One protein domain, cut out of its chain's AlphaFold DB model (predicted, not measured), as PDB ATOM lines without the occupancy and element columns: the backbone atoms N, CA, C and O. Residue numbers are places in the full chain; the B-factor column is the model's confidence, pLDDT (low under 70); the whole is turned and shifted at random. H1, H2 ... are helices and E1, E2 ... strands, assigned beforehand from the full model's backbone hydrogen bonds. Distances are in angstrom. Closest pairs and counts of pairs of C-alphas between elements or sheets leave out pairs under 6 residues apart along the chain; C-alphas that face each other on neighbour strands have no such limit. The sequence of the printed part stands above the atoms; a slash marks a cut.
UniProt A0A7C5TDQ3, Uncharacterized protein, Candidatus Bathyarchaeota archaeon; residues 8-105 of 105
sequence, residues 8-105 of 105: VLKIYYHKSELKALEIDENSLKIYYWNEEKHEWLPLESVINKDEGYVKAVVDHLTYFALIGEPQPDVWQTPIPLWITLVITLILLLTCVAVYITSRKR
ATOM      1  N   VAL A   8     143.309 183.551 144.657       94.25
ATOM      2  CA  VAL A   8     143.870 184.673 143.904       94.25
ATOM      3  C   VAL A   8     143.310 185.958 144.490       94.25
ATOM      4  O   VAL A   8     142.125 186.248 144.335       94.25
ATOM      5  N   LEU A   9     144.172 186.735 145.139       96.12
ATOM      6  CA  LEU A   9     143.833 188.068 145.618       96.12
ATOM      7  C   LEU A   9     144.153 189.082 144.520       96.12
ATOM      8  O   LEU A   9     145.275 189.109 144.012       96.12
ATOM      9  N   LYS A  10     143.175 189.916 144.162       97.56
ATOM     10  CA  LYS A  10     143.359 191.080 143.289       97.56
ATOM     11  C   LYS A  10     142.911 192.330 144.031       97.56
ATOM     12  O   LYS A  10     141.747 192.416 144.413       97.56
ATOM     13  N   ILE A  11     143.816 193.289 144.201       97.94
ATOM     14  CA  ILE A  11     143.491 194.604 144.763       97.94
ATOM     15  C   ILE A  11     143.557 195.615 143.624       97.94
ATOM     16  O   ILE A  11     144.628 195.831 143.054       97.94
ATOM     17  N   TYR A  12     142.403 196.182 143.278       98.31
ATOM     18  CA  TYR A  12     142.286 197.223 142.260       98.31
ATOM     19  C   TYR A  12     142.597 198.591 142.861       98.31
ATOM     20  O   TYR A  12     142.300 198.841 144.029       98.31
ATOM     21  N   TYR A  13     143.175 199.469 142.050       97.50
ATOM     22  CA  TYR A  13     143.510 200.838 142.422       97.50
ATOM     23  C   TYR A  13     143.241 201.788 141.255       97.50
ATOM     24  O   TYR A  13     143.283 201.399 140.084       97.50
ATOM     25  N   HIS A  14     143.015 203.066 141.557       97.38
ATOM     26  CA  HIS A  14     142.928 204.099 140.530       97.38
ATOM     27  C   HIS A  14     144.244 204.871 140.407       97.38
ATOM     28  O   HIS A  14     144.796 205.372 141.384       97.38
ATOM     29  N   LYS A  15     144.725 205.062 139.172       95.69
ATOM     30  CA  LYS A  15     145.946 205.848 138.899       95.69
ATOM     31  C   LYS A  15     145.859 207.289 139.413       95.69
ATOM     32  O   LYS A  15     146.875 207.879 139.766       95.69
ATOM     33  N   SER A  16     144.655 207.860 139.466       96.31
ATOM     34  CA  SER A  16     144.418 209.190 140.033       96.31
ATOM     35  C   SER A  16     144.696 209.253 141.533       96.31
ATOM     36  O   SER A  16     145.204 210.268 141.997       96.31
ATOM     37  N   GLU A  17     144.400 208.184 142.274       95.31
ATOM     38  CA  GLU A  17     144.660 208.103 143.715       95.31
ATOM     39  C   GLU A  17     146.154 207.967 143.982       95.31
ATOM     40  O   GLU A  17     146.693 208.713 144.794       95.31
ATOM     41  N   LEU A  18     146.849 207.109 143.224       95.69
ATOM     42  CA  LEU A  18     148.309 206.993 143.321       95.69
ATOM     43  C   LEU A  18     148.994 208.334 143.058       95.69
ATOM     44  O   LEU A  18     149.901 208.718 143.787       95.69
ATOM     45  N   LYS A  19     148.527 209.076 142.047       94.06
ATOM     46  CA  LYS A  19     149.052 210.408 141.735       94.06
ATOM     47  C   LYS A  19     148.778 211.415 142.855       94.06
ATOM     48  O   LYS A  19     149.649 212.218 143.154       94.06
ATOM     49  N   ALA A  20     147.584 211.390 143.447       95.19
ATOM     50  CA  ALA A  20     147.224 212.287 144.545       95.19
ATOM     51  C   ALA A  20     148.018 211.998 145.830       95.19
ATOM     52  O   ALA A  20     148.262 212.916 146.608       95.19
ATOM     53  N   LEU A  21     148.418 210.741 146.034       94.81
ATOM     54  CA  LEU A  21     149.232 210.290 147.163       94.81
ATOM     55  C   LEU A  21     150.739 210.291 146.865       94.81
ATOM     56  O   LEU A  21     151.514 209.875 147.720       94.81
ATOM     57  N   GLU A  22     151.143 210.717 145.664       94.81
ATOM     58  CA  GLU A  22     152.533 210.689 145.195       94.81
ATOM     59  C   GLU A  22     153.191 209.304 145.348       94.81
ATOM     60  O   GLU A  22     154.356 209.202 145.709       94.81
ATOM     61  N   ILE A  23     152.457 208.224 145.061       95.69
ATOM     62  CA  ILE A  23     152.950 206.836 145.132       95.69
ATOM     63  C   ILE A  23     153.478 206.389 143.762       95.69
ATOM     64  O   ILE A  23     152.861 206.649 142.719       95.69
ATOM     65  N   ASP A  24     154.617 205.694 143.739       95.31
ATOM     66  CA  ASP A  24     155.123 205.043 142.529       95.31
ATOM     67  C   ASP A  24     154.344 203.754 142.252       95.31
ATOM     68  O   ASP A  24     154.401 202.794 143.018       95.31
ATOM     69  N   GLU A  25     153.656 203.689 141.113       96.31
ATOM     70  CA  GLU A  25     152.923 202.493 140.689       96.31
ATOM     71  C   GLU A  25     153.833 201.253 140.590       96.31
ATOM     72  O   GLU A  25     153.366 200.140 140.820       96.31
ATOM     73  N   ASN A  26     155.127 201.415 140.281       95.81
ATOM     74  CA  ASN A  26     156.073 200.291 140.193       95.81
ATOM     75  C   ASN A  26     156.412 199.662 141.546       95.81
ATOM     76  O   ASN A  26     156.858 198.516 141.586       95.81
ATOM     77  N   SER A  27     156.233 200.412 142.629       96.44
ATOM     78  CA  SER A  27     156.555 199.967 143.985       96.44
ATOM     79  C   SER A  27     155.433 199.140 144.623       96.44
ATOM     80  O   SER A  27     155.636 198.523 145.667       96.44
ATOM     81  N   LEU A  28     154.246 199.123 144.002       97.94
ATOM     82  CA  LEU A  28     153.058 198.502 144.570       97.94
ATOM     83  C   LEU A  28     153.241 197.002 144.794       97.94
ATOM     84  O   LEU A  28     153.509 196.235 143.866       97.94
ATOM     85  N   LYS A  29     153.008 196.568 146.030       98.06
ATOM     86  CA  LYS A  29     153.121 195.165 146.422       98.06
ATOM     87  C   LYS A  29     152.070 194.810 147.463       98.06
ATOM     88  O   LYS A  29     151.713 195.624 148.315       98.06
ATOM     89  N   ILE A  30     151.550 193.589 147.379       98.31
ATOM     90  CA  ILE A  30     150.633 193.071 148.397       98.31
ATOM     91  C   ILE A  30     151.459 192.562 149.577       98.31
ATOM     92  O   ILE A  30     152.413 191.806 149.391       98.31
ATOM     93  N   TYR A  31     151.068 192.959 150.780       98.12
ATOM     94  CA  TYR A  31     151.603 192.469 152.043       98.12
ATOM     95  C   TYR A  31     150.523 191.708 152.800       98.12
ATOM     96  O   TYR A  31     149.332 191.993 152.650       98.12
ATOM     97  N   TYR A  32     150.947 190.769 153.635       97.44
ATOM     98  CA  TYR A  32     150.091 190.088 154.596       97.44
ATOM     99  C   TYR A  32     150.567 190.380 156.017       97.44
ATOM    100  O   TYR A  32     151.767 190.543 156.257       97.44
ATOM    101  N   TRP A  33     149.635 190.472 156.958       97.75
ATOM    102  CA  TRP A  33     149.980 190.597 158.368       97.75
ATOM    103  C   TRP A  33     150.406 189.234 158.913       97.75
ATOM    104  O   TRP A  33     149.630 188.273 158.877       97.75
ATOM    105  N   ASN A  34     151.637 189.151 159.414       96.94
ATOM    106  CA  ASN A  34     152.135 187.981 160.118       96.94
ATOM    107  C   ASN A  34     151.891 188.158 161.622       96.94
ATOM    108  O   ASN A  34     152.565 188.956 162.273       96.94
ATOM    109  N   GLU A  35     150.938 187.405 162.175       95.00
ATOM    110  CA  GLU A  35     150.573 187.495 163.596       95.00
ATOM    111  C   GLU A  35     151.692 187.038 164.538       95.00
ATOM    112  O   GLU A  35     151.837 187.590 165.623       95.00
ATOM    113  N   GLU A  36     152.525 186.080 164.130       95.88
ATOM    114  CA  GLU A  36     153.626 185.589 164.965       95.88
ATOM    115  C   GLU A  36     154.709 186.663 165.130       95.88
ATOM    116  O   GLU A  36     155.200 186.919 166.231       95.88
ATOM    117  N   LYS A  37     155.054 187.332 164.027       96.38
ATOM    118  CA  LYS A  37     156.108 188.351 163.981       96.38
ATOM    119  C   LYS A  37     155.617 189.767 164.266       96.38
ATOM    120  O   LYS A  37     156.441 190.647 164.483       96.38
ATOM    121  N   HIS A  38     154.300 189.974 164.292       96.56
ATOM    122  CA  HIS A  38     153.670 191.285 164.447       96.56
ATOM    123  C   HIS A  38     154.174 192.301 163.407       96.56
ATOM    124  O   HIS A  38     154.452 193.458 163.728       96.56
ATOM    125  N   GLU A  39     154.313 191.861 162.155       97.62
ATOM    126  CA  GLU A  39     154.819 192.690 161.062       97.62
ATOM    127  C   GLU A  39     154.113 192.396 159.732       97.62
ATOM    128  O   GLU A  39     153.567 191.312 159.507       97.62
ATOM    129  N   TRP A  40     154.152 193.373 158.826       97.69
ATOM    130  CA  TRP A  40     153.706 193.203 157.447       97.69
ATOM    131  C   TRP A  40     154.806 192.538 156.626       97.69
ATOM    132  O   TRP A  40     155.887 193.101 156.457       97.69
ATOM    133  N   LEU A  41     154.514 191.366 156.064       97.38
ATOM    134  CA  LEU A  41     155.438 190.644 155.195       97.38
ATOM    135  C   LEU A  41     155.014 190.750 153.725       97.38
ATOM    136  O   LEU A  41     153.828 190.619 153.417       97.38
ATOM    137  N   PRO A  42     155.961 190.986 152.802       96.88
ATOM    138  CA  PRO A  42     155.648 191.111 151.386       96.88
ATOM    139  C   PRO A  42     155.280 189.755 150.778       96.88
ATOM    140  O   PRO A  42     155.951 188.754 151.025       96.88
ATOM    141  N   LEU A  43     154.281 189.746 149.896       95.88
ATOM    142  CA  LEU A  43     153.966 188.611 149.030       95.88
ATOM    143  C   LEU A  43     154.589 188.779 147.649       95.88
ATOM    144  O   LEU A  43     154.732 189.891 147.128       95.88
ATOM    145  N   GLU A  44     154.913 187.655 147.017       95.56
ATOM    146  CA  GLU A  44     155.188 187.645 145.588       95.56
ATOM    147  C   GLU A  44     153.907 188.040 144.841       95.56
ATOM    148  O   GLU A  44     152.882 187.359 144.899       95.56
ATOM    149  N   SER A  45     153.946 189.202 144.194       96.88
ATOM    150  CA  SER A  45     152.781 189.789 143.549       96.88
ATOM    151  C   SER A  45     153.160 190.434 142.223       96.88
ATOM    152  O   SER A  45     154.309 190.816 142.001       96.88
ATOM    153  N   VAL A  46     152.190 190.498 141.315       97.56
ATOM    154  CA  VAL A  46     152.366 190.989 139.946       97.56
ATOM    155  C   VAL A  46     151.431 192.165 139.719       97.56
ATOM    156  O   VAL A  46     150.216 192.036 139.887       97.56
ATOM    157  N   ILE A  47     151.996 193.294 139.300       98.12
ATOM    158  CA  ILE A  47     151.254 194.507 138.953       98.12
ATOM    159  C   ILE A  47     150.742 194.389 137.512       98.12
ATOM    160  O   ILE A  47     151.508 194.089 136.595       98.12
ATOM    161  N   ASN A  48     149.455 194.653 137.299       97.81
ATOM    162  CA  ASN A  48     148.860 194.890 135.988       97.81
ATOM    163  C   ASN A  48     148.468 196.369 135.899       97.81
ATOM    164  O   ASN A  48     147.428 196.778 136.412       97.81
ATOM    165  N   LYS A  49     149.311 197.167 135.241       97.12
ATOM    166  CA  LYS A  49     149.104 198.616 135.089       97.12
ATOM    167  C   LYS A  49     148.046 198.976 134.053       97.12
ATOM    168  O   LYS A  49     147.551 200.104 134.060       97.12
ATOM    169  N   ASP A  50     147.736 198.060 133.143       96.88
ATOM    170  CA  ASP A  50     146.738 198.289 132.099       96.88
ATOM    171  C   ASP A  50     145.334 198.181 132.695       96.88
ATOM    172  O   ASP A  50     144.488 199.041 132.461       96.88
ATOM    173  N   GLU A  51     145.121 197.175 133.546       97.19
ATOM    174  CA  GLU A  51     143.851 196.938 134.241       97.19
ATOM    175  C   GLU A  51     143.780 197.575 135.642       97.19
ATOM    176  O   GLU A  51     142.707 197.612 136.239       97.19
ATOM    177  N   GLY A  52     144.894 198.090 136.173       97.62
ATOM    178  CA  GLY A  52     144.938 198.808 137.451       97.62
ATOM    179  C   GLY A  52     144.737 197.911 138.673       97.62
ATOM    180  O   GLY A  52     143.907 198.211 139.530       97.62
ATOM    181  N   TYR A  53     145.467 196.796 138.761       98.31
ATOM    182  CA  TYR A  53     145.451 195.947 139.956       98.31
ATOM    183  C   TYR A  53     146.797 195.291 140.245       98.31
ATOM    184  O   TYR A  53     147.620 195.085 139.354       98.31
ATOM    185  N   VAL A  54     146.982 194.864 141.492       98.38
ATOM    186  CA  VAL A  54     148.052 193.936 141.879       98.38
ATOM    187  C   VAL A  54     147.437 192.585 142.217       98.38
ATOM    188  O   VAL A  54     146.411 192.525 142.899       98.38
ATOM    189  N   LYS A  55     148.021 191.499 141.695       97.62
ATOM    190  CA  LYS A  55     147.586 190.123 141.975       97.62
ATOM    191  C   LYS A  55     148.627 189.354 142.774       97.62
ATOM    192  O   LYS A  55     149.811 189.431 142.456       97.62
ATOM    193  N   ALA A  56     148.178 188.557 143.732       96.62
ATOM    194  CA  ALA A  56     149.005 187.586 144.439       96.62
ATOM    195  C   ALA A  56     148.266 186.252 144.557       96.62
ATOM    196  O   ALA A  56     147.032 186.201 144.573       96.62
ATOM    197  N   VAL A  57     149.045 185.179 144.625       94.75
ATOM    198  CA  VAL A  57     148.554 183.846 144.961       94.75
ATOM    199  C   VAL A  57     148.764 183.651 146.458       94.75
ATOM    200  O   VAL A  57     149.874 183.864 146.941       94.75
ATOM    201  N   VAL A  58     147.710 183.287 147.188       93.38
ATOM    202  CA  VAL A  58     147.757 183.107 148.647       93.38
ATOM    203  C   VAL A  58     147.176 181.755 149.043       93.38
ATOM    204  O   VAL A  58     146.271 181.242 148.387       93.38
ATOM    205  N   ASP A  59     147.705 181.182 150.117       92.19
ATOM    206  CA  ASP A  59     147.353 179.862 150.654       92.19
ATOM    207  C   ASP A  59     146.720 179.929 152.058       92.19
ATOM    208  O   ASP A  59     146.385 178.905 152.650       92.19
ATOM    209  N   HIS A  60     146.524 181.139 152.588       90.00
ATOM    210  CA  HIS A  60     145.947 181.395 153.903       90.00
ATOM    211  C   HIS A  60     145.086 182.665 153.893       90.00
ATOM    212  O   HIS A  60     145.122 183.467 152.957       90.00
ATOM    213  N   LEU A  61     144.295 182.844 154.953       90.50
ATOM    214  CA  LEU A  61     143.478 184.033 155.176       90.50
ATOM    215  C   LEU A  61     144.032 184.805 156.372       90.50
ATOM    216  O   LEU A  61     144.239 184.239 157.439       90.50
ATOM    217  N   THR A  62     144.272 186.094 156.174       94.38
ATOM    218  CA  THR A  62     144.747 187.051 157.180       94.38
ATOM    219  C   THR A  62     144.395 188.462 156.690       94.38
ATOM    220  O   THR A  62     143.659 188.624 155.709       94.38
ATOM    221  N   TYR A  63     144.909 189.496 157.344       96.94
ATOM    222  CA  TYR A  63     144.856 190.859 156.837       96.94
ATOM    223  C   TYR A  63     145.828 191.036 155.673       96.94
ATOM    224  O   TYR A  63     147.000 190.670 155.764       96.94
ATOM    225  N   PHE A  64     145.347 191.658 154.601       97.38
ATOM    226  CA  PHE A  64     146.150 192.015 153.440       97.38
ATOM    227  C   PHE A  64     146.112 193.524 153.221       97.38
ATOM    228  O   PHE A  64     145.083 194.161 153.446       97.38
ATOM    229  N   ALA A  65     147.219 194.079 152.744       97.50
ATOM    230  CA  ALA A  65     147.324 195.488 152.388       97.50
ATOM    231  C   ALA A  65     148.068 195.647 151.060       97.50
ATOM    232  O   ALA A  65     149.012 194.911 150.774       97.50
ATOM    233  N   LEU A  66     147.648 196.623 150.258       97.94
ATOM    234  CA  LEU A  66     148.422 197.108 149.122       97.94
ATOM    235  C   LEU A  66     149.287 198.270 149.611       97.94
ATOM    236  O   LEU A  66     148.749 199.274 150.073       97.94
ATOM    237  N   ILE A  67     150.607 198.123 149.530       97.31
ATOM    238  CA  ILE A  67     151.568 199.129 149.993       97.31
ATOM    239  C   ILE A  67     152.428 199.552 148.804       97.31
ATOM    240  O   ILE A  67     152.824 198.711 147.997       97.31
ATOM    241  N   GLY A  68     152.692 200.853 148.695       95.56
ATOM    242  CA  GLY A  68     153.612 201.435 147.724       95.56
ATOM    243  C   GLY A  68     154.521 202.464 148.387       95.56
ATOM    244  O   GLY A  68     154.202 203.008 149.444       95.56
ATOM    245  N   GLU A  69     155.657 202.708 147.755       95.19
ATOM    246  CA  GLU A  69     156.633 203.719 148.126       95.19
ATOM    247  C   GLU A  69     156.304 205.059 147.444       95.19
ATOM    248  O   GLU A  69     155.729 205.080 146.346       95.19
ATOM    249  N   PRO A  70     156.663 206.190 148.072       93.81
ATOM    250  CA  PRO A  70     156.569 207.495 147.434       93.81
ATOM    251  C   PRO A  70     157.361 207.547 146.123       93.81
ATOM    252  O   PRO A  70     158.387 206.880 145.973       93.81
ATOM    253  N   GLN A  71     156.922 208.380 145.183       88.31
ATOM    254  CA  GLN A  71     157.680 208.649 143.970       88.31
ATOM    255  C   GLN A  71     159.051 209.236 144.329       88.31
ATOM    256  O   GLN A  71     159.137 210.112 145.194       88.31
ATOM    257  N   PRO A  72     160.135 208.773 143.682       79.44
ATOM    258  CA  PRO A  72     161.463 209.291 143.961       79.44
ATOM    259  C   PRO A  72     161.536 210.780 143.607       79.44
ATOM    260  O   PRO A  72     161.147 211.190 142.511       79.44
ATOM    261  N   ASP A  73     162.077 211.584 144.524       78.94
ATOM    262  CA  ASP A  73     162.340 212.997 144.267       78.94
ATOM    263  C   ASP A  73     163.403 213.125 143.166       78.94
ATOM    264  O   ASP A  73     164.535 212.648 143.297       78.94
ATOM    265  N   VAL A  74     163.038 213.799 142.072       72.81
ATOM    266  CA  VAL A  74     163.906 214.036 140.911       72.81
ATOM    267  C   VAL A  74     165.211 214.716 141.331       72.81
ATOM    268  O   VAL A  74     166.264 214.415 140.767       72.81
ATOM    269  N   TRP A  75     165.179 215.566 142.362       75.19
ATOM    270  CA  TRP A  75     166.361 216.266 142.873       75.19
ATOM    271  C   TRP A  75     167.322 215.370 143.662       75.19
ATOM    272  O   TRP A  75     168.476 215.752 143.859       75.19
ATOM    273  N   GLN A  76     166.876 214.187 144.091       73.06
ATOM    274  CA  GLN A  76     167.707 213.210 144.802       73.06
ATOM    275  C   GLN A  76     168.175 212.052 143.915       73.06
ATOM    276  O   GLN A  76     169.057 211.289 144.314       73.06
ATOM    277  N   THR A  77     167.646 211.930 142.694       70.38
ATOM    278  CA  THR A  77     168.135 210.928 141.741       70.38
ATOM    279  C   THR A  77     169.501 211.333 141.163       70.38
ATOM    280  O   THR A  77     169.661 212.461 140.689       70.38
ATOM    281  N   PRO A  78     170.519 210.447 141.179       79.50
ATOM    282  CA  PRO A  78     171.808 210.752 140.574       79.50
ATOM    283  C   PRO A  78     171.637 210.966 139.068       79.50
ATOM    284  O   PRO A  78     171.094 210.113 138.363       79.50
ATOM    285  N   ILE A  79     172.118 212.110 138.574       82.81
ATOM    286  CA  ILE A  79     172.006 212.483 137.163       82.81
ATOM    287  C   ILE A  79     172.699 211.405 136.309       82.81
ATOM    288  O   ILE A  79     173.895 211.157 136.496       82.81
ATOM    289  N   PRO A  80     171.995 210.784 135.345       86.44
ATOM    290  CA  PRO A  80     172.591 209.812 134.443       86.44
ATOM    291  C   PRO A  80     173.815 210.375 133.710       86.44
ATOM    292  O   PRO A  80     173.787 211.497 133.201       86.44
ATOM    293  N   LEU A  81     174.869 209.564 133.574       87.00
ATOM    294  CA  LEU A  81     176.142 209.975 132.960       87.00
ATOM    295  C   LEU A  81     175.997 210.541 131.540       87.00
ATOM    296  O   LEU A  81     176.769 211.394 131.122       87.00
ATOM    297  N   TRP A  82     175.006 210.104 130.770       90.81
ATOM    298  CA  TRP A  82     174.799 210.633 129.424       90.81
ATOM    299  C   TRP A  82     174.318 212.093 129.440       90.81
ATOM    300  O   TRP A  82     174.715 212.862 128.567       90.81
ATOM    301  N   ILE A  83     173.542 212.513 130.448       90.38
ATOM    302  CA  ILE A  83     173.117 213.912 130.601       90.38
ATOM    303  C   ILE A  83     174.333 214.783 130.921       90.38
ATOM    304  O   ILE A  83     174.506 215.843 130.318       90.38
ATOM    305  N   THR A  84     175.219 214.326 131.811       89.50
ATOM    306  CA  THR A  84     176.450 215.066 132.131       89.50
ATOM    307  C   THR A  84     177.384 215.152 130.920       89.50
ATOM    308  O   THR A  84     177.949 216.216 130.656       89.50
ATOM    309  N   LEU A  85     177.484 214.093 130.109       94.75
ATOM    310  CA  LEU A  85     178.241 214.110 128.851       94.75
ATOM    311  C   LEU A  85     177.654 215.084 127.818       94.75
ATOM    312  O   LEU A  85     178.402 215.818 127.178       94.75
ATOM    313  N   VAL A  86     176.328 215.152 127.678       95.81
ATOM    314  CA  VAL A  86     175.681 216.100 126.755       95.81
ATOM    315  C   VAL A  86     175.894 217.544 127.215       95.81
ATOM    316  O   VAL A  86     176.274 218.390 126.405       95.81
ATOM    317  N   ILE A  87     175.716 217.831 128.509       93.81
ATOM    318  CA  ILE A  87     175.929 219.178 129.066       93.81
ATOM    319  C   ILE A  87     177.387 219.616 128.886       93.81
ATOM    320  O   ILE A  87     177.645 220.737 128.444       93.81
ATOM    321  N   THR A  88     178.348 218.736 129.182       94.31
ATOM    322  CA  THR A  88     179.775 219.052 129.020       94.31
ATOM    323  C   THR A  88     180.149 219.261 127.555       94.31
ATOM    324  O   THR A  88     180.865 220.215 127.255       94.31
ATOM    325  N   LEU A  89     179.619 218.456 126.627       96.31
ATOM    326  CA  LEU A  89     179.840 218.630 125.190       96.31
ATOM    327  C   LEU A  89     179.294 219.972 124.681       96.31
ATOM    328  O   LEU A  89     179.995 220.679 123.957       96.31
ATOM    329  N   ILE A  90     178.075 220.355 125.082       96.06
ATOM    330  CA  ILE A  90     177.471 221.642 124.700       96.06
ATOM    331  C   ILE A  90     178.310 222.811 125.230       96.06
ATOM    332  O   ILE A  90     178.603 223.735 124.472       96.06
ATOM    333  N   LEU A  91     178.744 222.760 126.494       95.56
ATOM    334  CA  LEU A  91     179.614 223.786 127.085       95.56
ATOM    335  C   LEU A  91     180.968 223.885 126.371       95.56
ATOM    336  O   LEU A  91     181.489 224.979 126.169       95.56
ATOM    337  N   LEU A  92     181.542 222.756 125.956       96.06
ATOM    338  CA  LEU A  92     182.814 222.738 125.237       96.06
ATOM    339  C   LEU A  92     182.653 223.343 123.834       96.06
ATOM    340  O   LEU A  92     183.471 224.165 123.424       96.06
ATOM    341  N   LEU A  93     181.561 223.022 123.133       95.81
ATOM    342  CA  LEU A  93     181.239 223.597 121.824       95.81
ATOM    343  C   LEU A  93     181.009 225.111 121.889       95.81
ATOM    344  O   LEU A  93     181.526 225.835 121.034       95.81
ATOM    345  N   THR A  94     180.286 225.612 122.894       94.31
ATOM    346  CA  THR A  94     180.077 227.059 123.057       94.31
ATOM    347  C   THR A  94     181.376 227.773 123.421       94.31
ATOM    348  O   THR A  94     181.688 228.789 122.804       94.31
ATOM    349  N   CYS A  95     182.186 227.218 124.327       93.50
ATOM    350  CA  CYS A  95     183.515 227.749 124.646       93.50
ATOM    351  C   CYS A  95     184.427 227.810 123.413       93.50
ATOM    352  O   CYS A  95     185.081 228.828 123.180       93.50
ATOM    353  N   VAL A  96     184.448 226.756 122.591       94.31
ATOM    354  CA  VAL A  96     185.235 226.719 121.348       94.31
ATOM    355  C   VAL A  96     184.719 227.745 120.340       94.31
ATOM    356  O   VAL A  96     185.521 228.470 119.751       94.31
ATOM    357  N   ALA A  97     183.402 227.862 120.161       92.31
ATOM    358  CA  ALA A  97     182.815 228.862 119.274       92.31
ATOM    359  C   ALA A  97     183.169 230.290 119.725       92.31
ATOM    360  O   ALA A  97     183.648 231.084 118.912       92.31
ATOM    361  N   VAL A  98     183.026 230.590 121.021       93.56
ATOM    362  CA  VAL A  98     183.413 231.881 121.609       93.56
ATOM    363  C   VAL A  98     184.900 232.148 121.379       93.56
ATOM    364  O   VAL A  98     185.240 233.200 120.845       93.56
ATOM    365  N   TYR A  99     185.775 231.184 121.668       93.38
ATOM    366  CA  TYR A  99     187.221 231.313 121.464       93.38
ATOM    367  C   TYR A  99     187.603 231.578 119.997       93.38
ATOM    368  O   TYR A  99     188.441 232.434 119.701       93.38
ATOM    369  N   ILE A 100     186.969 230.882 119.049       92.38
ATOM    370  CA  ILE A 100     187.198 231.105 117.613       92.38
ATOM    371  C   ILE A 100     186.728 232.507 117.207       92.38
ATOM    372  O   ILE A 100     187.420 233.183 116.444       92.38
ATOM    373  N   THR A 101     185.578 232.966 117.711       87.75
ATOM    374  CA  THR A 101     185.074 234.317 117.414       87.75
ATOM    375  C   THR A 101     185.918 235.419 118.053       87.75
ATOM    376  O   THR A 101     186.152 236.437 117.406       87.75
ATOM    377  N   SER A 102     186.438 235.213 119.267       85.12
ATOM    378  CA  SER A 102     187.297 236.184 119.954       85.12
ATOM    379  C   SER A 102     188.690 236.277 119.340       85.12
ATOM    380  O   SER A 102     189.311 237.322 119.434       85.12
ATOM    381  N   ARG A 103     189.186 235.200 118.714       87.12
ATOM    382  CA  ARG A 103     190.486 235.179 118.020       87.12
ATOM    383  C   ARG A 103     190.433 235.786 116.610       87.12
ATOM    384  O   ARG A 103     191.471 236.147 116.066       87.12
ATOM    385  N   LYS A 104     189.250 235.820 115.987       72.38
ATOM    386  CA  LYS A 104     189.033 236.399 114.649       72.38
ATOM    387  C   LYS A 104     188.732 237.906 114.668       72.38
ATOM    388  O   LYS A 104     188.709 238.502 113.593       72.38
ATOM    389  N   ARG A 105     188.469 238.491 115.839       53.38
ATOM    390  CA  ARG A 105     188.436 239.944 116.070       53.38
ATOM    391  C   ARG A 105     189.808 240.430 116.510       53.38
ATOM    392  O   ARG A 105     190.115 241.589 116.171       53.38
TER     393      ARG A 105
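What this domain is: This is residues 8 to 105 of the 105 residues of an uncharacterized protein of Candidatus Bathyarchaeota archaeon (UniProt A0A7C5TDQ3). A small sandwich of two three-stranded sheets, face to face with their strands crossed, makes a head at one end, and a long straight helix, H2, sticks out far from it as an arm on an extended link. The short helix H1 lies in the stretch that leads from E1 of one sheet to E2 of the other. The printed part has 98 residues with two named helices and six named strands, in the order E1 H1 E2 E3 E4 E5 E6 H2; the sheets, E1 - E5 - E4 and E3 - E2 - E6, are antiparallel and the class is mixed, helices and strands. The whole is extended, with a radius of gyration of the C-alphas of 24.1 A and spans of 81 by 30 by 22 A, and the arm makes the length.

How they stand to each other: E1, residues 8 to 12, is an edge strand antiparallel to the inner strand E5, residues 53 to 58, with N 9 and O 56 3.0 A apart, within hydrogen-bond range. H1, residues 15 to 20, is on neither sheet. E2, residues 29 to 34, and E3, residues 39 to 42, form a hairpin, with N 32 and O 41 2.9 A apart. E3 runs on into E4, residues 45 to 48, across a break of 2 residues, at 58 degrees. E4 and E5 form a second hairpin, with N 46 and O 55 2.8 A apart. E6, residues 64 to 67, is antiparallel to E2 on the other side from E3, with N 31 and O 65 2.8 A apart. In the sandwich, two sheets face to face, the facing parts are 9.9 A centre to centre, the best planes are 15 degrees apart and the strands stand at 48 degrees. Between the sheets, the closest C-alphas of E2 and E4 are those of Lys 29 and Ser 45, 6.1 A apart. H2, residues 81 to 104, is on neither sheet. In H1 and H2 every O i to N i+4 pair is within hydrogen-bond range.

Where its parts are: E1 begins with C-alpha 8 at (143.870, 184.673, 143.904). E2 is 15.5 A long and E5 15.7 A from first to last C-alpha. H2 is 34.6 A long, from C-alpha 81 at (176.142, 209.975, 132.960) to C-alpha 104 at (189.033, 236.399, 114.649).

The domain as a whole: The C-alphas farthest apart, those of Leu 61 and Arg 105, are 81.7 A apart. Residues 73 to 105, of which 81 to 104 belong to H2, stand free; the body without them spans 34 by 23 by 15 A. The link E6 to H2, 13 residues, is long. The printed part has no cut. The mean pLDDT of the printed part is 93.0, and residue 105, the chain's last, is under 70.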